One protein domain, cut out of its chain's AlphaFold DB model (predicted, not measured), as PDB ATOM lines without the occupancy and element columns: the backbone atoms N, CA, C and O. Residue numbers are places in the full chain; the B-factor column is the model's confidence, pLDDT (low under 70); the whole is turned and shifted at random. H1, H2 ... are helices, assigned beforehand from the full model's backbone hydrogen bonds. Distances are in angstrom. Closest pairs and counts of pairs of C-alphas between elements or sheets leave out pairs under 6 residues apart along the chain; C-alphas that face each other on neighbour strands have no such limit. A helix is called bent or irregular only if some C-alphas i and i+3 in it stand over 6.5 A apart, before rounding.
ATOM      1  N   GLY A   7     178.513 167.928 198.672       88.75
ATOM      2  CA  GLY A   7     177.117 167.489 198.536       88.75
ATOM      3  C   GLY A   7     176.358 168.296 197.480       88.75
ATOM      4  O   GLY A   7     175.576 167.754 196.702       88.75
ATOM      5  N   LEU A   8     176.698 169.578 197.352       89.38
ATOM      6  CA  LEU A   8     176.079 170.493 196.401       89.38
ATOM      7  C   LEU A   8     176.462 170.228 194.940       89.38
ATOM      8  O   LEU A   8     175.778 170.703 194.037       89.38
ATOM      9  N   LYS A   9     177.492 169.414 194.666       90.12
ATOM     10  CA  LYS A   9     177.815 168.989 193.291       90.12
ATOM     11  C   LYS A   9     176.689 168.183 192.643       90.12
ATOM     12  O   LYS A   9     176.644 168.093 191.418       90.12
ATOM     13  N   ALA A  10     175.773 167.622 193.435       92.38
ATOM     14  CA  ALA A  10     174.586 166.937 192.938       92.38
ATOM     15  C   ALA A  10     173.658 167.862 192.120       92.38
ATOM     16  O   ALA A  10     172.947 167.375 191.246       92.38
ATOM     17  N   LEU A  11     173.743 169.188 192.306       92.19
ATOM     18  CA  LEU A  11     172.991 170.195 191.541       92.19
ATOM     19  C   LEU A  11     173.365 170.287 190.058       92.19
ATOM     20  O   LEU A  11     172.734 171.039 189.326       92.19
ATOM     21  N   ARG A  12     174.368 169.533 189.594       92.38
ATOM     22  CA  ARG A  12     174.617 169.332 188.158       92.38
ATOM     23  C   ARG A  12     173.555 168.458 187.480       92.38
ATOM     24  O   ARG A  12     173.570 168.329 186.266       92.38
ATOM     25  N   ARG A  13     172.703 167.784 188.260       93.31
ATOM     26  CA  ARG A  13     171.601 166.962 187.754       93.31
ATOM     27  C   ARG A  13     170.341 167.809 187.626       93.31
ATOM     28  O   ARG A  13     169.970 168.475 188.591       93.31
ATOM     29  N   ASN A  14     169.665 167.727 186.481       94.44
ATOM     30  CA  ASN A  14     168.482 168.537 186.174       94.44
ATOM     31  C   ASN A  14     167.378 168.406 187.234       94.44
ATOM     32  O   ASN A  14     166.881 169.412 187.730       94.44
ATOM     33  N   ASP A  15     167.042 167.178 187.640       92.69
ATOM     34  CA  ASP A  15     165.983 166.901 188.618       92.69
ATOM     35  C   ASP A  15     166.264 167.558 189.977       92.69
ATOM     36  O   ASP A  15     165.402 168.204 190.575       92.69
ATOM     37  N   LEU A  16     167.500 167.426 190.456       93.81
ATOM     38  CA  LEU A  16     167.925 167.983 191.736       93.81
ATOM     39  C   LEU A  16     168.084 169.502 191.684       93.81
ATOM     40  O   LEU A  16     167.743 170.182 192.651       93.81
ATOM     41  N   HIS A  17     168.569 170.033 190.562       93.62
ATOM     42  CA  HIS A  17     168.656 171.467 190.327       93.62
ATOM     43  C   HIS A  17     167.275 172.117 190.376       93.62
ATOM     44  O   HIS A  17     167.070 173.035 191.166       93.62
ATOM     45  N   MET A  18     166.314 171.606 189.603       92.81
ATOM     46  CA  MET A  18     164.962 172.167 189.548       92.81
ATOM     47  C   MET A  18     164.269 172.095 190.906       92.81
ATOM     48  O   MET A  18     163.738 173.101 191.375       92.81
ATOM     49  N   ARG A  19     164.383 170.959 191.610       91.94
ATOM     50  CA  ARG A  19     163.879 170.830 192.986       91.94
ATOM     51  C   ARG A  19     164.486 171.869 193.925       91.94
ATOM     52  O   ARG A  19     163.776 172.387 194.782       91.94
ATOM     53  N   ALA A  20     165.783 172.160 193.803       92.88
ATOM     54  CA  ALA A  20     166.451 173.162 194.631       92.88
ATOM     55  C   ALA A  20     166.007 174.584 194.280       92.88
ATOM     56  O   ALA A  20     165.671 175.345 195.184       92.88
ATOM     57  N   VAL A  21     165.946 174.938 192.993       92.38
ATOM     58  CA  VAL A  21     165.524 176.272 192.538       92.38
ATOM     59  C   VAL A  21     164.074 176.564 192.937       92.38
ATOM     60  O   VAL A  21     163.788 177.653 193.430       92.38
ATOM     61  N   GLN A  22     163.182 175.573 192.857       91.25
ATOM     62  CA  GLN A  22     161.789 175.686 193.311       91.25
ATOM     63  C   GLN A  22     161.645 175.949 194.823       91.25
ATOM     64  O   GLN A  22     160.585 176.386 195.269       91.25
ATOM     65  N   ARG A  23     162.689 175.726 195.638       91.88
ATOM     66  CA  ARG A  23     162.682 176.107 197.064       91.88
ATOM     67  C   ARG A  23     162.947 177.589 197.301       91.88
ATOM     68  O   ARG A  23     162.626 178.084 198.377       91.88
ATOM     69  N   PHE A  24     163.502 178.309 196.331       91.12
ATOM     70  CA  PHE A  24     163.670 179.753 196.437       91.12
ATOM     71  C   PHE A  24     162.332 180.414 196.123       91.12
ATOM     72  O   PHE A  24     161.901 180.435 194.971       91.12
ATOM     73  N   ARG A  25     161.678 180.998 197.135       89.00
ATOM     74  CA  ARG A  25     160.320 181.556 196.997       89.00
ATOM     75  C   ARG A  25     160.200 182.578 195.864       89.00
ATOM     76  O   ARG A  25     159.167 182.645 195.209       89.00
ATOM     77  N   VAL A  26     161.250 183.368 195.644       89.12
ATOM     78  CA  VAL A  26     161.301 184.392 194.588       89.12
ATOM     79  C   VAL A  26     161.466 183.779 193.196       89.12
ATOM     80  O   VAL A  26     160.977 184.352 192.231       89.12
ATOM     81  N   LEU A  27     162.125 182.622 193.078       91.94
ATOM     82  CA  LEU A  27     162.393 181.980 191.788       91.94
ATOM     83  C   LEU A  27     161.307 180.977 191.394       91.94
ATOM     84  O   LEU A  27     161.069 180.802 190.205       91.94
ATOM     85  N   ALA A  28     160.629 180.357 192.365       91.81
ATOM     86  CA  ALA A  28     159.644 179.301 192.129       91.81
ATOM     87  C   ALA A  28     158.595 179.632 191.041       91.81
ATOM     88  O   ALA A  28     158.375 178.775 190.189       91.81
ATOM     89  N   PRO A  29     158.003 180.846 190.975       93.31
ATOM     90  CA  PRO A  29     157.033 181.176 189.926       93.31
ATOM     91  C   PRO A  29     157.626 181.202 188.509       93.31
ATOM     92  O   PRO A  29     156.914 180.949 187.540       93.31
ATOM     93  N   PHE A  30     158.921 181.508 188.385       94.00
ATOM     94  CA  PHE A  30     159.626 181.633 187.104       94.00
ATOM     95  C   PHE A  30     160.124 180.294 186.556       94.00
ATOM     96  O   PHE A  30     160.486 180.217 185.387       94.00
ATOM     97  N   VAL A  31     160.162 179.256 187.395       93.38
ATOM     98  CA  VAL A  31     160.649 177.913 187.038       93.38
ATOM     99  C   VAL A  31     159.573 176.835 187.174       93.38
ATOM    100  O   VAL A  31     159.886 175.643 187.200       93.38
ATOM    101  N   ALA A  32     158.315 177.249 187.335       92.81
ATOM    102  CA  ALA A  32     157.172 176.351 187.296       92.81
ATOM    103  C   ALA A  32     157.021 175.770 185.882       92.81
ATOM    104  O   ALA A  32     157.275 176.474 184.900       92.81
ATOM    105  N   GLU A  33     156.610 174.505 185.783       90.62
ATOM    106  CA  GLU A  33     156.485 173.791 184.502       90.62
ATOM    107  C   GLU A  33     155.483 174.475 183.564       90.62
ATOM    108  O   GLU A  33     155.647 174.457 182.349       90.62
ATOM    109  N   GLU A  34     154.474 175.145 184.124       94.06
ATOM    110  CA  GLU A  34     153.483 175.911 183.370       94.06
ATOM    111  C   GLU A  34     154.017 177.263 182.863       94.06
ATOM    112  O   GLU A  34     153.394 177.880 181.999       94.06
ATOM    113  N   THR A  35     155.146 177.739 183.403       94.62
ATOM    114  CA  THR A  35     155.742 179.045 183.078       94.62
ATOM    115  C   THR A  35     156.905 178.924 182.097       94.62
ATOM    116  O   THR A  35     157.051 179.779 181.222       94.62
ATOM    117  N   ALA A  36     157.768 177.918 182.257       94.19
ATOM    118  CA  ALA A  36     159.002 177.806 181.488       94.19
ATOM    119  C   ALA A  36     159.441 176.351 181.290       94.19
ATOM    120  O   ALA A  36     159.384 175.541 182.214       94.19
ATOM    121  N   GLU A  37     159.978 176.058 180.105       94.00
ATOM    122  CA  GLU A  37     160.680 174.808 179.806       94.00
ATOM    123  C   GLU A  37     162.192 175.060 179.618       94.00
ATOM    124  O   GLU A  37     162.581 176.071 179.021       94.00
ATOM    125  N   PRO A  38     163.080 174.188 180.136       92.75
ATOM    126  CA  PRO A  38     164.519 174.324 179.923       92.75
ATOM    127  C   PRO A  38     164.905 174.162 178.447       92.75
ATOM    128  O   PRO A  38     164.517 173.196 177.798       92.75
ATOM    129  N   ILE A  39     165.749 175.063 177.935       95.19
ATOM    130  CA  ILE A  39     166.301 174.970 176.569       95.19
ATOM    131  C   ILE A  39     167.460 173.954 176.507       95.19
ATOM    132  O   ILE A  39     167.714 173.349 175.467       95.19
ATOM    133  N   THR A  40     168.175 173.761 177.618       95.75
ATOM    134  CA  THR A  40     169.305 172.830 177.746       95.75
ATOM    135  C   THR A  40     169.284 172.129 179.100       95.75
ATOM    136  O   THR A  40     168.594 172.558 180.027       95.75
ATOM    137  N   ASP A  41     170.126 171.103 179.243       96.38
ATOM    138  CA  ASP A  41     170.518 170.581 180.552       96.38
ATOM    139  C   ASP A  41     171.187 171.663 181.416       96.38
ATOM    140  O   ASP A  41     171.648 172.701 180.923       96.38
ATOM    141  N   VAL A  42     171.272 171.400 182.722       94.25
ATOM    142  CA  VAL A  42     171.952 172.284 183.671       94.25
ATOM    143  C   VAL A  42     173.431 172.394 183.318       94.25
ATOM    144  O   VAL A  42     174.165 171.406 183.302       94.25
ATOM    145  N   LEU A  43     173.884 173.630 183.127       92.81
ATOM    146  CA  LEU A  43     175.287 173.977 182.930       92.81
ATOM    147  C   LEU A  43     175.857 174.503 184.257       92.81
ATOM    148  O   LEU A  43     175.678 175.680 184.584       92.81
ATOM    149  N   PRO A  44     176.494 173.651 185.085       87.00
ATOM    150  CA  PRO A  44     176.949 174.066 186.401       87.00
ATOM    151  C   PRO A  44     178.117 175.047 186.289       87.00
ATOM    152  O   PRO A  44     179.171 174.729 185.743       87.00
ATOM    153  N   MET A  45     177.956 176.212 186.908       85.38
ATOM    154  CA  MET A  45     179.026 177.182 187.108       85.38
ATOM    155  C   MET A  45     179.541 177.075 188.548       85.38
ATOM    156  O   MET A  45     178.819 177.345 189.512       85.38
ATOM    157  N   GLY A  46     180.789 176.640 188.712       82.88
ATOM    158  CA  GLY A  46     181.397 176.396 190.019       82.88
ATOM    159  C   GLY A  46     182.896 176.666 190.020       82.88
ATOM    160  O   GLY A  46     183.493 176.854 188.969       82.88
ATOM    161  N   ALA A  47     183.488 176.683 191.218       82.44
ATOM    162  CA  ALA A  47     184.915 176.963 191.422       82.44
ATOM    163  C   ALA A  47     185.396 178.278 190.771       82.44
ATOM    164  O   ALA A  47     186.522 178.361 190.293       82.44
ATOM    165  N   LEU A  48     184.535 179.299 190.780       88.00
ATOM    166  CA  LEU A  48     184.870 180.641 190.317       88.00
ATOM    167  C   LEU A  48     186.017 181.212 191.159       88.00
ATOM    168  O   LEU A  48     186.026 181.062 192.383       88.00
ATOM    169  N   GLU A 144     178.726 189.544 214.081       62.47
ATOM    170  CA  GLU A 144     178.087 189.982 215.341       62.47
ATOM    171  C   GLU A 144     178.352 191.479 215.636       62.47
ATOM    172  O   GLU A 144     179.392 192.014 215.250       62.47
ATOM    173  N   GLY A 145     177.445 192.163 216.356       59.22
ATOM    174  CA  GLY A 145     177.647 193.527 216.889       59.22
ATOM    175  C   GLY A 145     176.808 194.650 216.247       59.22
ATOM    176  O   GLY A 145     176.023 194.410 215.336       59.22
ATOM    177  N   ALA A 146     176.987 195.895 216.728       54.06
ATOM    178  CA  ALA A 146     176.190 197.103 216.391       54.06
ATOM    179  C   ALA A 146     176.344 197.647 214.942       54.06
ATOM    180  O   ALA A 146     175.746 198.656 214.584       54.06
ATOM    181  N   TRP A 147     177.102 196.914 214.127       65.62
ATOM    182  CA  TRP A 147     177.134 196.838 212.666       65.62
ATOM    183  C   TRP A 147     177.712 197.977 211.790       65.62
ATOM    184  O   TRP A 147     177.121 199.037 211.600       65.62
ATOM    185  N   LEU A 148     178.846 197.638 211.140       61.59
ATOM    186  CA  LEU A 148     179.404 198.175 209.877       61.59
ATOM    187  C   LEU A 148     179.954 197.044 208.953       61.59
ATOM    188  O   LEU A 148     180.685 197.325 208.009       61.59
ATOM    189  N   GLY A 149     179.604 195.774 209.204       64.94
ATOM    190  CA  GLY A 149     180.054 194.611 208.423       64.94
ATOM    191  C   GLY A 149     181.478 194.150 208.729       64.94
ATOM    192  O   GLY A 149     182.286 194.902 209.272       64.94
ATOM    193  N   ARG A 150     181.796 192.887 208.404       82.38
ATOM    194  CA  ARG A 150     183.184 192.381 208.489       82.38
ATOM    195  C   ARG A 150     184.089 193.087 207.480       82.38
ATOM    196  O   ARG A 150     185.233 193.412 207.784       82.38
ATOM    197  N   THR A 151     183.552 193.307 206.289       90.69
ATOM    198  CA  THR A 151     184.138 194.120 205.227       90.69
ATOM    199  C   THR A 151     183.102 195.137 204.757       90.69
ATOM    200  O   THR A 151     181.914 195.043 205.083       90.69
ATOM    201  N   PHE A 152     183.523 196.092 203.930       91.44
ATOM    202  CA  PHE A 152     182.567 196.996 203.298       91.44
ATOM    203  C   PHE A 152     181.652 196.275 202.290       91.44
ATOM    204  O   PHE A 152     180.519 196.700 202.072       91.44
ATOM    205  N   ALA A 153     182.098 195.160 201.700       91.50
ATOM    206  CA  ALA A 153     181.245 194.335 200.847       91.50
ATOM    207  C   ALA A 153     180.112 193.688 201.657       91.50
ATOM    208  O   ALA A 153     178.946 193.786 201.263       91.50
ATOM    209  N   ASP A 154     180.439 193.166 202.848       90.12
ATOM    210  CA  ASP A 154     179.447 192.723 203.825       90.12
ATOM    211  C   ASP A 154     178.443 193.847 204.089       90.12
ATOM    212  O   ASP A 154     177.234 193.622 204.002       90.12
ATOM    213  N   PHE A 155     178.946 195.071 204.325       91.62
ATOM    214  CA  PHE A 155     178.127 196.266 204.548       91.62
ATOM    215  C   PHE A 155     177.133 196.561 203.450       91.62
ATOM    216  O   PHE A 155     175.940 196.761 203.712       91.62
ATOM    217  N   VAL A 156     177.605 196.529 202.215       92.62
ATOM    218  CA  VAL A 156     176.735 196.719 201.068       92.62
ATOM    219  C   VAL A 156     175.648 195.647 201.037       92.62
ATOM    220  O   VAL A 156     174.475 195.979 200.879       92.62
ATOM    221  N   ARG A 157     176.007 194.375 201.238       90.25
ATOM    222  CA  ARG A 157     175.062 193.260 201.147       90.25
ATOM    223  C   ARG A 157     174.020 193.250 202.261       90.25
ATOM    224  O   ARG A 157     172.842 193.060 201.970       90.25
ATOM    225  N   GLN A 158     174.443 193.375 203.516       87.69
ATOM    226  CA  GLN A 158     173.558 193.171 204.667       87.69
ATOM    227  C   GLN A 158     172.814 194.438 205.090       87.69
ATOM    228  O   GLN A 158     171.746 194.324 205.679       87.69
ATOM    229  N   CYS A 159     173.336 195.626 204.768       90.50
ATOM    230  CA  CYS A 159     172.761 196.887 205.241       90.50
ATOM    231  C   CYS A 159     172.355 197.833 204.116       90.50
ATOM    232  O   CYS A 159     171.237 198.355 204.128       90.50
ATOM    233  N   ALA A 160     173.222 198.056 203.127       93.50
ATOM    234  CA  ALA A 160     172.933 199.029 202.074       93.50
ATOM    235  C   ALA A 160     171.865 198.527 201.087       93.50
ATOM    236  O   ALA A 160     170.919 199.247 200.786       93.50
ATOM    237  N   LEU A 161     171.973 197.283 200.607       93.31
ATOM    238  CA  LEU A 161     171.002 196.711 199.669       93.31
ATOM    239  C   LEU A 161     169.585 196.606 200.262       93.31
ATOM    240  O   LEU A 161     168.648 196.990 199.572       93.31
ATOM    241  N   PRO A 162     169.377 196.167 201.519       92.06
ATOM    242  CA  PRO A 162     168.031 196.115 202.091       92.06
ATOM    243  C   PRO A 162     167.383 197.485 202.333       92.06
ATOM    244  O   PRO A 162     166.163 197.571 202.428       92.06
ATOM    245  N   THR A 163     168.172 198.563 202.418       94.75
ATOM    246  CA  THR A 163     167.658 199.922 202.671       94.75
ATOM    247  C   THR A 163     167.281 200.686 201.399       94.75
ATOM    248  O   THR A 163     166.666 201.748 201.493       94.75
ATOM    249  N   VAL A 164     167.565 200.156 200.201       95.94
ATOM    250  CA  VAL A 164     167.286 200.860 198.932       95.94
ATOM    251  C   VAL A 164     165.802 201.161 198.710       95.94
ATOM    252  O   VAL A 164     165.474 202.145 198.057       95.94
ATOM    253  N   SER A 165     164.884 200.355 199.252       94.50
ATOM    254  CA  SER A 165     163.440 200.604 199.122       94.50
ATOM    255  C   SER A 165     162.912 201.664 200.090       94.50
ATOM    256  O   SER A 165     161.773 202.097 199.940       94.50
ATOM    257  N   LEU A 166     163.707 202.056 201.088       96.44
ATOM    258  CA  LEU A 166     163.296 202.969 202.157       96.44
ATOM    259  C   LEU A 166     163.695 204.421 201.868       96.44
ATOM    260  O   LEU A 166     163.068 205.348 202.370       96.44
ATOM    261  N   ASP A 167     164.727 204.638 201.048       97.69
ATOM    262  CA  ASP A 167     165.320 205.959 200.863       97.69
ATOM    263  C   ASP A 167     165.880 206.155 199.453       97.69
ATOM    264  O   ASP A 167     166.785 205.448 199.012       97.69
ATOM    265  N   ARG A 168     165.369 207.166 198.742       97.94
ATOM    266  CA  ARG A 168     165.762 207.462 197.358       97.94
ATOM    267  C   ARG A 168     167.233 207.869 197.217       97.94
ATOM    268  O   ARG A 168     167.839 207.540 196.198       97.94
ATOM    269  N   GLU A 169     167.798 208.603 198.181       98.00
ATOM    270  CA  GLU A 169     169.218 208.982 198.124       98.00
ATOM    271  C   GLU A 169     170.094 207.736 198.299       98.00
ATOM    272  O   GLU A 169     171.031 207.540 197.531       98.00
ATOM    273  N   VAL A 170     169.741 206.854 199.242       97.75
ATOM    274  CA  VAL A 170     170.431 205.565 199.431       97.75
ATOM    275  C   VAL A 170     170.313 204.702 198.177       97.75
ATOM    276  O   VAL A 170     171.328 204.229 197.669       97.75
ATOM    277  N   ALA A 171     169.101 204.553 197.634       97.88
ATOM    278  CA  ALA A 171     168.854 203.800 196.410       97.88
ATOM    279  C   ALA A 171     169.762 204.268 195.273       97.88
ATOM    280  O   ALA A 171     170.411 203.451 194.626       97.88
ATOM    281  N   ARG A 172     169.849 205.586 195.055       97.75
ATOM    282  CA  ARG A 172     170.665 206.168 193.987       97.75
ATOM    283  C   ARG A 172     172.125 205.742 194.103       97.75
ATOM    284  O   ARG A 172     172.693 205.263 193.131       97.75
ATOM    285  N   GLU A 173     172.724 205.908 195.273       97.88
ATOM    286  CA  GLU A 173     174.161 205.694 195.472       97.88
ATOM    287  C   GLU A 173     174.514 204.201 195.487       97.88
ATOM    288  O   GLU A 173     175.496 203.782 194.874       97.88
ATOM    289  N   VAL A 174     173.671 203.369 196.106       96.75
ATOM    290  CA  VAL A 174     173.857 201.912 196.125       96.75
ATOM    291  C   VAL A 174     173.700 201.316 194.725       96.75
ATOM    292  O   VAL A 174     174.521 200.495 194.318       96.75
ATOM    293  N   ILE A 175     172.692 201.747 193.957       96.06
ATOM    294  CA  ILE A 175     172.463 201.267 192.586       96.06
ATOM    295  C   ILE A 175     173.575 201.746 191.651       96.06
ATOM    296  O   ILE A 175     174.031 200.959 190.822       96.06
ATOM    297  N   ARG A 176     174.048 202.993 191.784       96.69
ATOM    298  CA  ARG A 176     175.184 203.497 190.995       96.69
ATOM    299  C   ARG A 176     176.436 202.657 191.223       96.69
ATOM    300  O   ARG A 176     177.014 202.187 190.250       96.69
ATOM    301  N   ARG A 177     176.778 202.371 192.482       94.94
ATOM    302  CA  ARG A 177     177.871 201.449 192.823       94.94
ATOM    303  C   ARG A 177     177.641 200.050 192.240       94.94
ATOM    304  O   ARG A 177     178.546 199.476 191.649       94.94
ATOM    305  N   ALA A 178     176.449 199.473 192.417       93.62
ATOM    306  CA  ALA A 178     176.149 198.115 191.952       93.62
ATOM    307  C   ALA A 178     176.286 197.969 190.426       93.62
ATOM    308  O   ALA A 178     176.735 196.931 189.953       93.62
ATOM    309  N   ASN A 179     175.959 199.024 189.676       93.75
ATOM    310  CA  ASN A 179     176.053 199.067 188.214       93.75
ATOM    311  C   ASN A 179     177.367 199.677 187.701       93.75
ATOM    312  O   ASN A 179     177.443 200.017 186.525       93.75
ATOM    313  N   LEU A 180     178.374 199.840 188.567       94.12
ATOM    314  CA  LEU A 180     179.682 200.406 188.218       94.12
ATOM    315  C   LEU A 180     179.598 201.799 187.552       94.12
ATOM    316  O   LEU A 180     180.421 202.167 186.728       94.12
ATOM    317  N   LEU A 181     178.587 202.598 187.914       95.25
ATOM    318  CA  LEU A 181     178.493 204.016 187.530       95.25
ATOM    319  C   LEU A 181     179.342 204.922 188.428       95.25
ATOM    320  O   LEU A 181     179.541 206.094 188.112       95.25
ATOM    321  N   ASP A 182     179.757 204.387 189.572       95.69
ATOM    322  CA  ASP A 182     180.759 204.932 190.472       95.69
ATOM    323  C   ASP A 182     181.690 203.788 190.875       95.69
ATOM    324  O   ASP A 182     181.270 202.625 190.917       95.69
ATOM    325  N   LEU A 183     182.924 204.134 191.242       95.38
ATOM    326  CA  LEU A 183     183.884 203.167 191.756       95.38
ATOM    327  C   LEU A 183     183.314 202.368 192.949       95.38
ATOM    328  O   LEU A 183     182.568 202.922 193.769       95.38
ATOM    329  N   PRO A 184     183.689 201.084 193.111       94.06
ATOM    330  CA  PRO A 184     183.179 200.239 194.191       94.06
ATOM    331  C   PRO A 184     183.355 200.820 195.600       94.06
ATOM    332  O   PRO A 184     182.526 200.547 196.476       94.06
ATOM    333  N   ASP A 185     184.399 201.622 195.818       93.44
ATOM    334  CA  ASP A 185     184.706 202.244 197.108       93.44
ATOM    335  C   ASP A 185     184.053 203.630 197.301       93.44
ATOM    336  O   ASP A 185     184.122 204.219 198.376       93.44
ATOM    337  N   SER A 186     183.354 204.182 196.304       93.44
ATOM    338  CA  SER A 186     182.726 205.512 196.413       93.44
ATOM    339  C   SER A 186     181.717 205.610 197.562       93.44
ATOM    340  O   SER A 186     181.620 206.639 198.234       93.44
ATOM    341  N   LEU A 187     180.974 204.530 197.827       92.38
ATOM    342  CA  LEU A 187     179.957 204.515 198.877       92.38
ATOM    343  C   LEU A 187     180.572 204.583 200.286       92.38
ATOM    344  O   LEU A 187     179.973 205.201 201.163       92.38
ATOM    345  N   SER A 188     181.755 203.995 200.506       91.94
ATOM    346  CA  SER A 188     182.410 203.970 201.827       91.94
ATOM    347  C   SER A 188     182.843 205.373 202.266       91.94
ATOM    348  O   SER A 188     182.765 205.730 203.442       91.94
ATOM    349  N   HIS A 189     183.197 206.210 201.292       93.69
ATOM    350  CA  HIS A 189     183.582 207.602 201.487       93.69
ATOM    351  C   HIS A 189     182.385 208.548 201.676       93.69
ATOM    352  O   HIS A 189     182.542 209.666 202.179       93.69
ATOM    353  N   ASN A 190     181.166 208.121 201.329       95.56
ATOM    354  CA  ASN A 190     179.968 208.944 201.447       95.56
ATOM    355  C   ASN A 190     179.346 208.841 202.850       95.56
ATOM    356  O   ASN A 190     178.312 208.202 203.063       95.56
ATOM    357  N   ARG A 191     179.962 209.522 203.828       95.19
ATOM    358  CA  ARG A 191     179.546 209.488 205.247       95.19
ATOM    359  C   ARG A 191     178.074 209.845 205.470       95.19
ATOM    360  O   ARG A 191     177.455 209.292 206.376       95.19
ATOM    361  N   LYS A 192     177.508 210.748 204.656       96.56
ATOM    362  CA  LYS A 192     176.082 211.114 204.729       96.56
ATOM    363  C   LYS A 192     175.209 209.897 204.415       96.56
ATOM    364  O   LYS A 192     174.278 209.609 205.158       96.56
ATOM    365  N   ILE A 193     175.518 209.184 203.336       96.81
ATOM    366  CA  ILE A 193     174.738 208.026 202.887       96.81
ATOM    367  C   ILE A 193     174.956 206.827 203.801       96.81
ATOM    368  O   ILE A 193     173.979 206.189 204.178       96.81
ATOM    369  N   VAL A 194     176.192 206.573 204.240       95.00
ATOM    370  CA  VAL A 194     176.481 205.544 205.252       95.00
ATOM    371  C   VAL A 194     175.670 205.801 206.524       95.00
ATOM    372  O   VAL A 194     175.006 204.893 207.011       95.00
ATOM    373  N   GLY A 195     175.630 207.047 207.011       94.19
ATOM    374  CA  GLY A 195     174.819 207.416 208.173       94.19
ATOM    375  C   GLY A 195     173.321 207.157 207.979       94.19
ATOM    376  O   GLY A 195     172.679 206.632 208.886       94.19
ATOM    377  N   ARG A 196     172.776 207.458 206.789       95.81
ATOM    378  CA  ARG A 196     171.373 207.155 206.442       95.81
ATOM    379  C   ARG A 196     171.102 205.652 206.417       95.81
ATOM    380  O   ARG A 196     170.116 205.205 206.991       95.81
ATOM    381  N   ILE A 197     171.989 204.866 205.802       94.50
ATOM    382  CA  ILE A 197     171.885 203.399 205.779       94.50
ATOM    383  C   ILE A 197     171.851 202.855 207.208       94.50
ATOM    384  O   ILE A 197     170.994 202.033 207.522       94.50
ATOM    385  N   THR A 198     172.750 203.329 208.079       92.31
ATOM    386  CA  THR A 198     172.810 202.906 209.483       92.31
ATOM    387  C   THR A 198     171.540 203.281 210.249       92.31
ATOM    388  O   THR A 198     171.008 202.438 210.966       92.31
ATOM    389  N   SER A 199     171.009 204.499 210.085       93.06
ATOM    390  CA  SER A 199     169.789 204.916 210.797       93.06
ATOM    391  C   SER A 199     168.544 204.135 210.374       93.06
ATOM    392  O   SER A 199     167.661 203.920 211.195       93.06
ATOM    393  N   LEU A 200     168.490 203.686 209.117       93.88
ATOM    394  CA  LEU A 200     167.353 202.946 208.561       93.88
ATOM    395  C   LEU A 200     167.383 201.445 208.887       93.88
ATOM    396  O   LEU A 200     166.429 200.743 208.567       93.88
ATOM    397  N   GLN A 201     168.445 200.921 209.515       88.69
ATOM    398  CA  GLN A 201     168.570 199.474 209.752       88.69
ATOM    399  C   GLN A 201     167.423 198.894 210.580       88.69
ATOM    400  O   GLN A 201     166.970 197.789 210.299       88.69
ATOM    401  N   ALA A 202     166.918 199.637 211.565       89.56
ATOM    402  CA  ALA A 202     165.798 199.188 212.390       89.56
ATOM    403  C   ALA A 202     164.467 199.094 211.614       89.56
ATOM    404  O   ALA A 202     163.543 198.427 212.070       89.56
ATOM    405  N   GLU A 203     164.366 199.754 210.455       92.62
ATOM    406  CA  GLU A 203     163.175 199.768 209.596       92.62
ATOM    407  C   GLU A 203     163.206 198.663 208.528       92.62
ATOM    408  O   GLU A 203     162.185 198.362 207.902       92.62
ATOM    409  N   VAL A 204     164.364 198.028 208.316       89.69
ATOM    410  CA  VAL A 204     164.507 196.919 207.371       89.69
ATOM    411  C   VAL A 204     163.733 195.714 207.893       89.69
ATOM    412  O   VAL A 204     164.042 195.143 208.938       89.69
ATOM    413  N   SER A 205     162.732 195.287 207.125       85.56
ATOM    414  CA  SER A 205     162.016 194.050 207.425       85.56
ATOM    415  C   SER A 205     162.940 192.846 207.219       85.56
ATOM    416  O   SER A 205     163.582 192.749 206.167       85.56
ATOM    417  N   PRO A 206     163.001 191.899 208.172       79.44
ATOM    418  CA  PRO A 206     163.776 190.686 207.980       79.44
ATOM    419  C   PRO A 206     163.208 189.886 206.805       79.44
ATOM    420  O   PRO A 206     162.005 189.919 206.522       79.44
ATOM    421  N   ALA A 207     164.075 189.131 206.131       74.19
ATOM    422  CA  ALA A 207     163.628 188.206 205.102       74.19
ATOM    423  C   ALA A 207     162.594 187.235 205.692       74.19
ATOM    424  O   ALA A 207     162.784 186.699 206.787       74.19
ATOM    425  N   ALA A 208     161.500 186.997 204.964       76.81
ATOM    426  CA  ALA A 208     160.488 186.047 205.407       76.81
ATOM    427  C   ALA A 208     161.140 184.669 205.655       76.81
ATOM    428  O   ALA A 208     161.943 184.231 204.817       76.81
ATOM    429  N   PRO A 209     160.806 183.972 206.759       71.50
ATOM    430  CA  PRO A 209     161.321 182.632 207.026       71.50
ATOM    431  C   PRO A 209     161.120 181.702 205.821       71.50
ATOM    432  O   PRO A 209     160.057 181.712 205.198       71.50
ATOM    433  N   GLY A 210     162.156 180.938 205.461       71.88
ATOM    434  CA  GLY A 210     162.126 180.013 204.320       71.88
ATOM    435  C   GLY A 210     162.112 180.674 202.934       71.88
ATOM    436  O   GLY A 210     161.879 179.996 201.939       71.88
ATOM    437  N   SER A 211     162.347 181.989 202.830       79.12
ATOM    438  CA  SER A 211     162.473 182.678 201.531       79.12
ATOM    439  C   SER A 211     163.655 182.169 200.698       79.12
ATOM    440  O   SER A 211     163.562 182.100 199.468       79.12
ATOM    441  N   VAL A 212     164.737 181.786 201.377       82.69
ATOM    442  CA  VAL A 212     165.940 181.173 200.816       82.69
ATOM    443  C   VAL A 212     166.231 179.906 201.621       82.69
ATOM    444  O   VAL A 212     166.274 179.995 202.850       82.69
ATOM    445  N   PRO A 213     166.434 178.743 200.978       86.56
ATOM    446  CA  PRO A 213     166.782 177.526 201.697       86.56
ATOM    447  C   PRO A 213     168.188 177.639 202.302       86.56
ATOM    448  O   PRO A 213     169.133 178.113 201.664       86.56
ATOM    449  N   SER A 214     168.324 177.185 203.541       85.31
ATOM    450  CA  SER A 214     169.594 177.049 204.249       85.31
ATOM    451  C   SER A 214     170.498 175.994 203.603       85.31
ATOM    452  O   SER A 214     170.068 175.162 202.796       85.31
ATOM    453  N   ARG A 215     171.779 175.996 203.997       86.50
ATOM    454  CA  ARG A 215     172.740 174.962 203.587       86.50
ATOM    455  C   ARG A 215     172.212 173.559 203.888       86.50
ATOM    456  O   ARG A 215     172.273 172.694 203.019       86.50
ATOM    457  N   ASP A 216     171.702 173.344 205.094       88.69
ATOM    458  CA  ASP A 216     171.297 172.015 205.550       88.69
ATOM    459  C   ASP A 216     170.004 171.552 204.870       88.69
ATOM    460  O   ASP A 216     169.921 170.396 204.460       88.69
ATOM    461  N   GLU A 217     169.045 172.456 204.629       89.38
ATOM    462  CA  GLU A 217     167.846 172.153 203.833       89.38
ATOM    463  C   GLU A 217     168.202 171.754 202.396       89.38
ATOM    464  O   GLU A 217     167.633 170.801 201.857       89.38
ATOM    465  N   LEU A 218     169.169 172.441 201.774       90.12
ATOM    466  CA  LEU A 218     169.654 172.074 200.443       90.12
ATOM    467  C   LEU A 218     170.339 170.706 200.456       90.12
ATOM    468  O   LEU A 218     170.048 169.876 199.600       90.12
ATOM    469  N   LEU A 219     171.213 170.426 201.423       90.88
ATOM    470  CA  LEU A 219     171.874 169.121 201.516       90.88
ATOM    471  C   LEU A 219     170.872 167.985 201.768       90.88
ATOM    472  O   LEU A 219     170.975 166.929 201.145       90.88
ATOM    473  N   GLN A 220     169.870 168.215 202.616       91.56
ATOM    474  CA  GLN A 220     168.800 167.252 202.867       91.56
ATOM    475  C   GLN A 220     167.962 166.992 201.608       91.56
ATOM    476  O   GLN A 220     167.613 165.845 201.327       91.56
ATOM    477  N   LEU A 221     167.671 168.035 200.824       90.56
ATOM    478  CA  LEU A 221     166.918 167.923 199.574       90.56
ATOM    479  C   LEU A 221     167.627 167.046 198.534       90.56
ATOM    480  O   LEU A 221     166.966 166.308 197.796       90.56
ATOM    481  N   LEU A 222     168.957 167.146 198.472       89.19
ATOM    482  CA  LEU A 222     169.796 166.440 197.504       89.19
ATOM    483  C   LEU A 222     170.027 164.966 197.875       89.19
ATOM    484  O   LEU A 222     170.329 164.168 196.988       89.19
ATOM    485  N   GLY A 223     169.824 164.599 199.146       79.75
ATOM    486  CA  GLY A 223     169.998 163.238 199.653       79.75
ATOM    487  C   GLY A 223     171.468 162.802 199.786       79.75
ATOM    488  O   GLY A 223     172.388 163.546 199.431       79.75
TER     489      GLY A 223
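Overview. This is residues 7 to 48 and 144 to 223 of the 226 residues of an uncharacterized protein of Candidatus Dormibacter sp. RRmetagenome_bin12 (UniProt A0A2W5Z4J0). Two separate lobes, with a gap between them, are joined in the printed part by one thin link, residues 200 to 214: one lobe holds H1, H2 and H7 with the looped stretch of residues 22 to 48 beside them, the other holds H3, H4, H5 and H6 packed as a small cluster. The printed part has 122 residues, with seven named helices in the order H1 to H7 and no named strand; the class is all helix, though under half of the residues, 58, are in named elements. The whole is loose, with a radius of gyration of the C-alphas of 18.2 A, and elongated, spanning 48 by 31 by 31 A.

Along the chain. H1 is residues 7 to 12, 10.8 A long, and begins at C-alpha 7 at (177.117, 167.489, 198.536); it is neither bent nor irregular, but only just: C-alphas 7 and 10 are 6.2 A apart. H2 is residues 14 to 21, 10.4 A. H3, residues 152 to 163, 15.2 A, begins at C-alpha 152 at (182.567, 196.996, 203.298) and is only just irregular, with C-alphas 158 and 161 6.6 A apart. H4 is residues 168 to 178, 15.0 A; H5 is residues 186 to 189, 5.6 A; H6 is residues 191 to 199, 12.1 A. H7 is residues 215 to 222, 10.9 A, and ends at C-alpha 222 at (169.796, 166.440, 197.504).

Arrangement. H1 and H2 touch only at the corner by their tight link, the closest C-alphas being those of Leu 11 and His 17, 4.7 A. H7 touches H1 at a steep tilt of 55 degrees, the same way, closest at the C-alphas of Gly 7 and Leu 219, 6.2 A. H7 touches H2 at a shallow tilt of 32 degrees, opposite ways, closest at the C-alphas of Leu 16 and Leu 222, 6.3 A. H1, H2 and H7 are apart from H3, H4, H5 and H6. H3 and H4 are a helical hairpin at a steep tilt of 40 degrees, with the C-alphas of Ala 160 and Val 174 closest, 6.7 A. H6 touches H3, with residues 159 to 163 of H3 alone, closest at the C-alphas of Ala 160 and Ile 197, 5.8 A. H6 touches H4 at a steep tilt of 69 degrees, only just short of about perpendicular, closest at the C-alphas of Val 170 and Ile 193, 6.0 A. H5 touches H4, closest at the C-alphas of Glu 173 and Leu 187, 6.8 A. Helix packing is mostly crossed. Every O i to N i+4 pair is within hydrogen-bond range in H2, H4, H6 and H7; H3 has 5 of 8, H1 has 0 of 2 but 3 of 3 O i to N i+3 pairs, and H5 is too short for an O i to N i+4 pair.

Size, cuts and confidence. The two C-alphas farthest apart, those of Lys 192 and Gly 223, are 48.5 A apart. Residues 49 to 143 are not printed, and C-alphas 48 and 144 across this cut are 27.6 A apart. The link from H6 to H7, 15 residues, is long. Mean pLDDT of the printed part is 89.9; residues 144 to 149 are under 70.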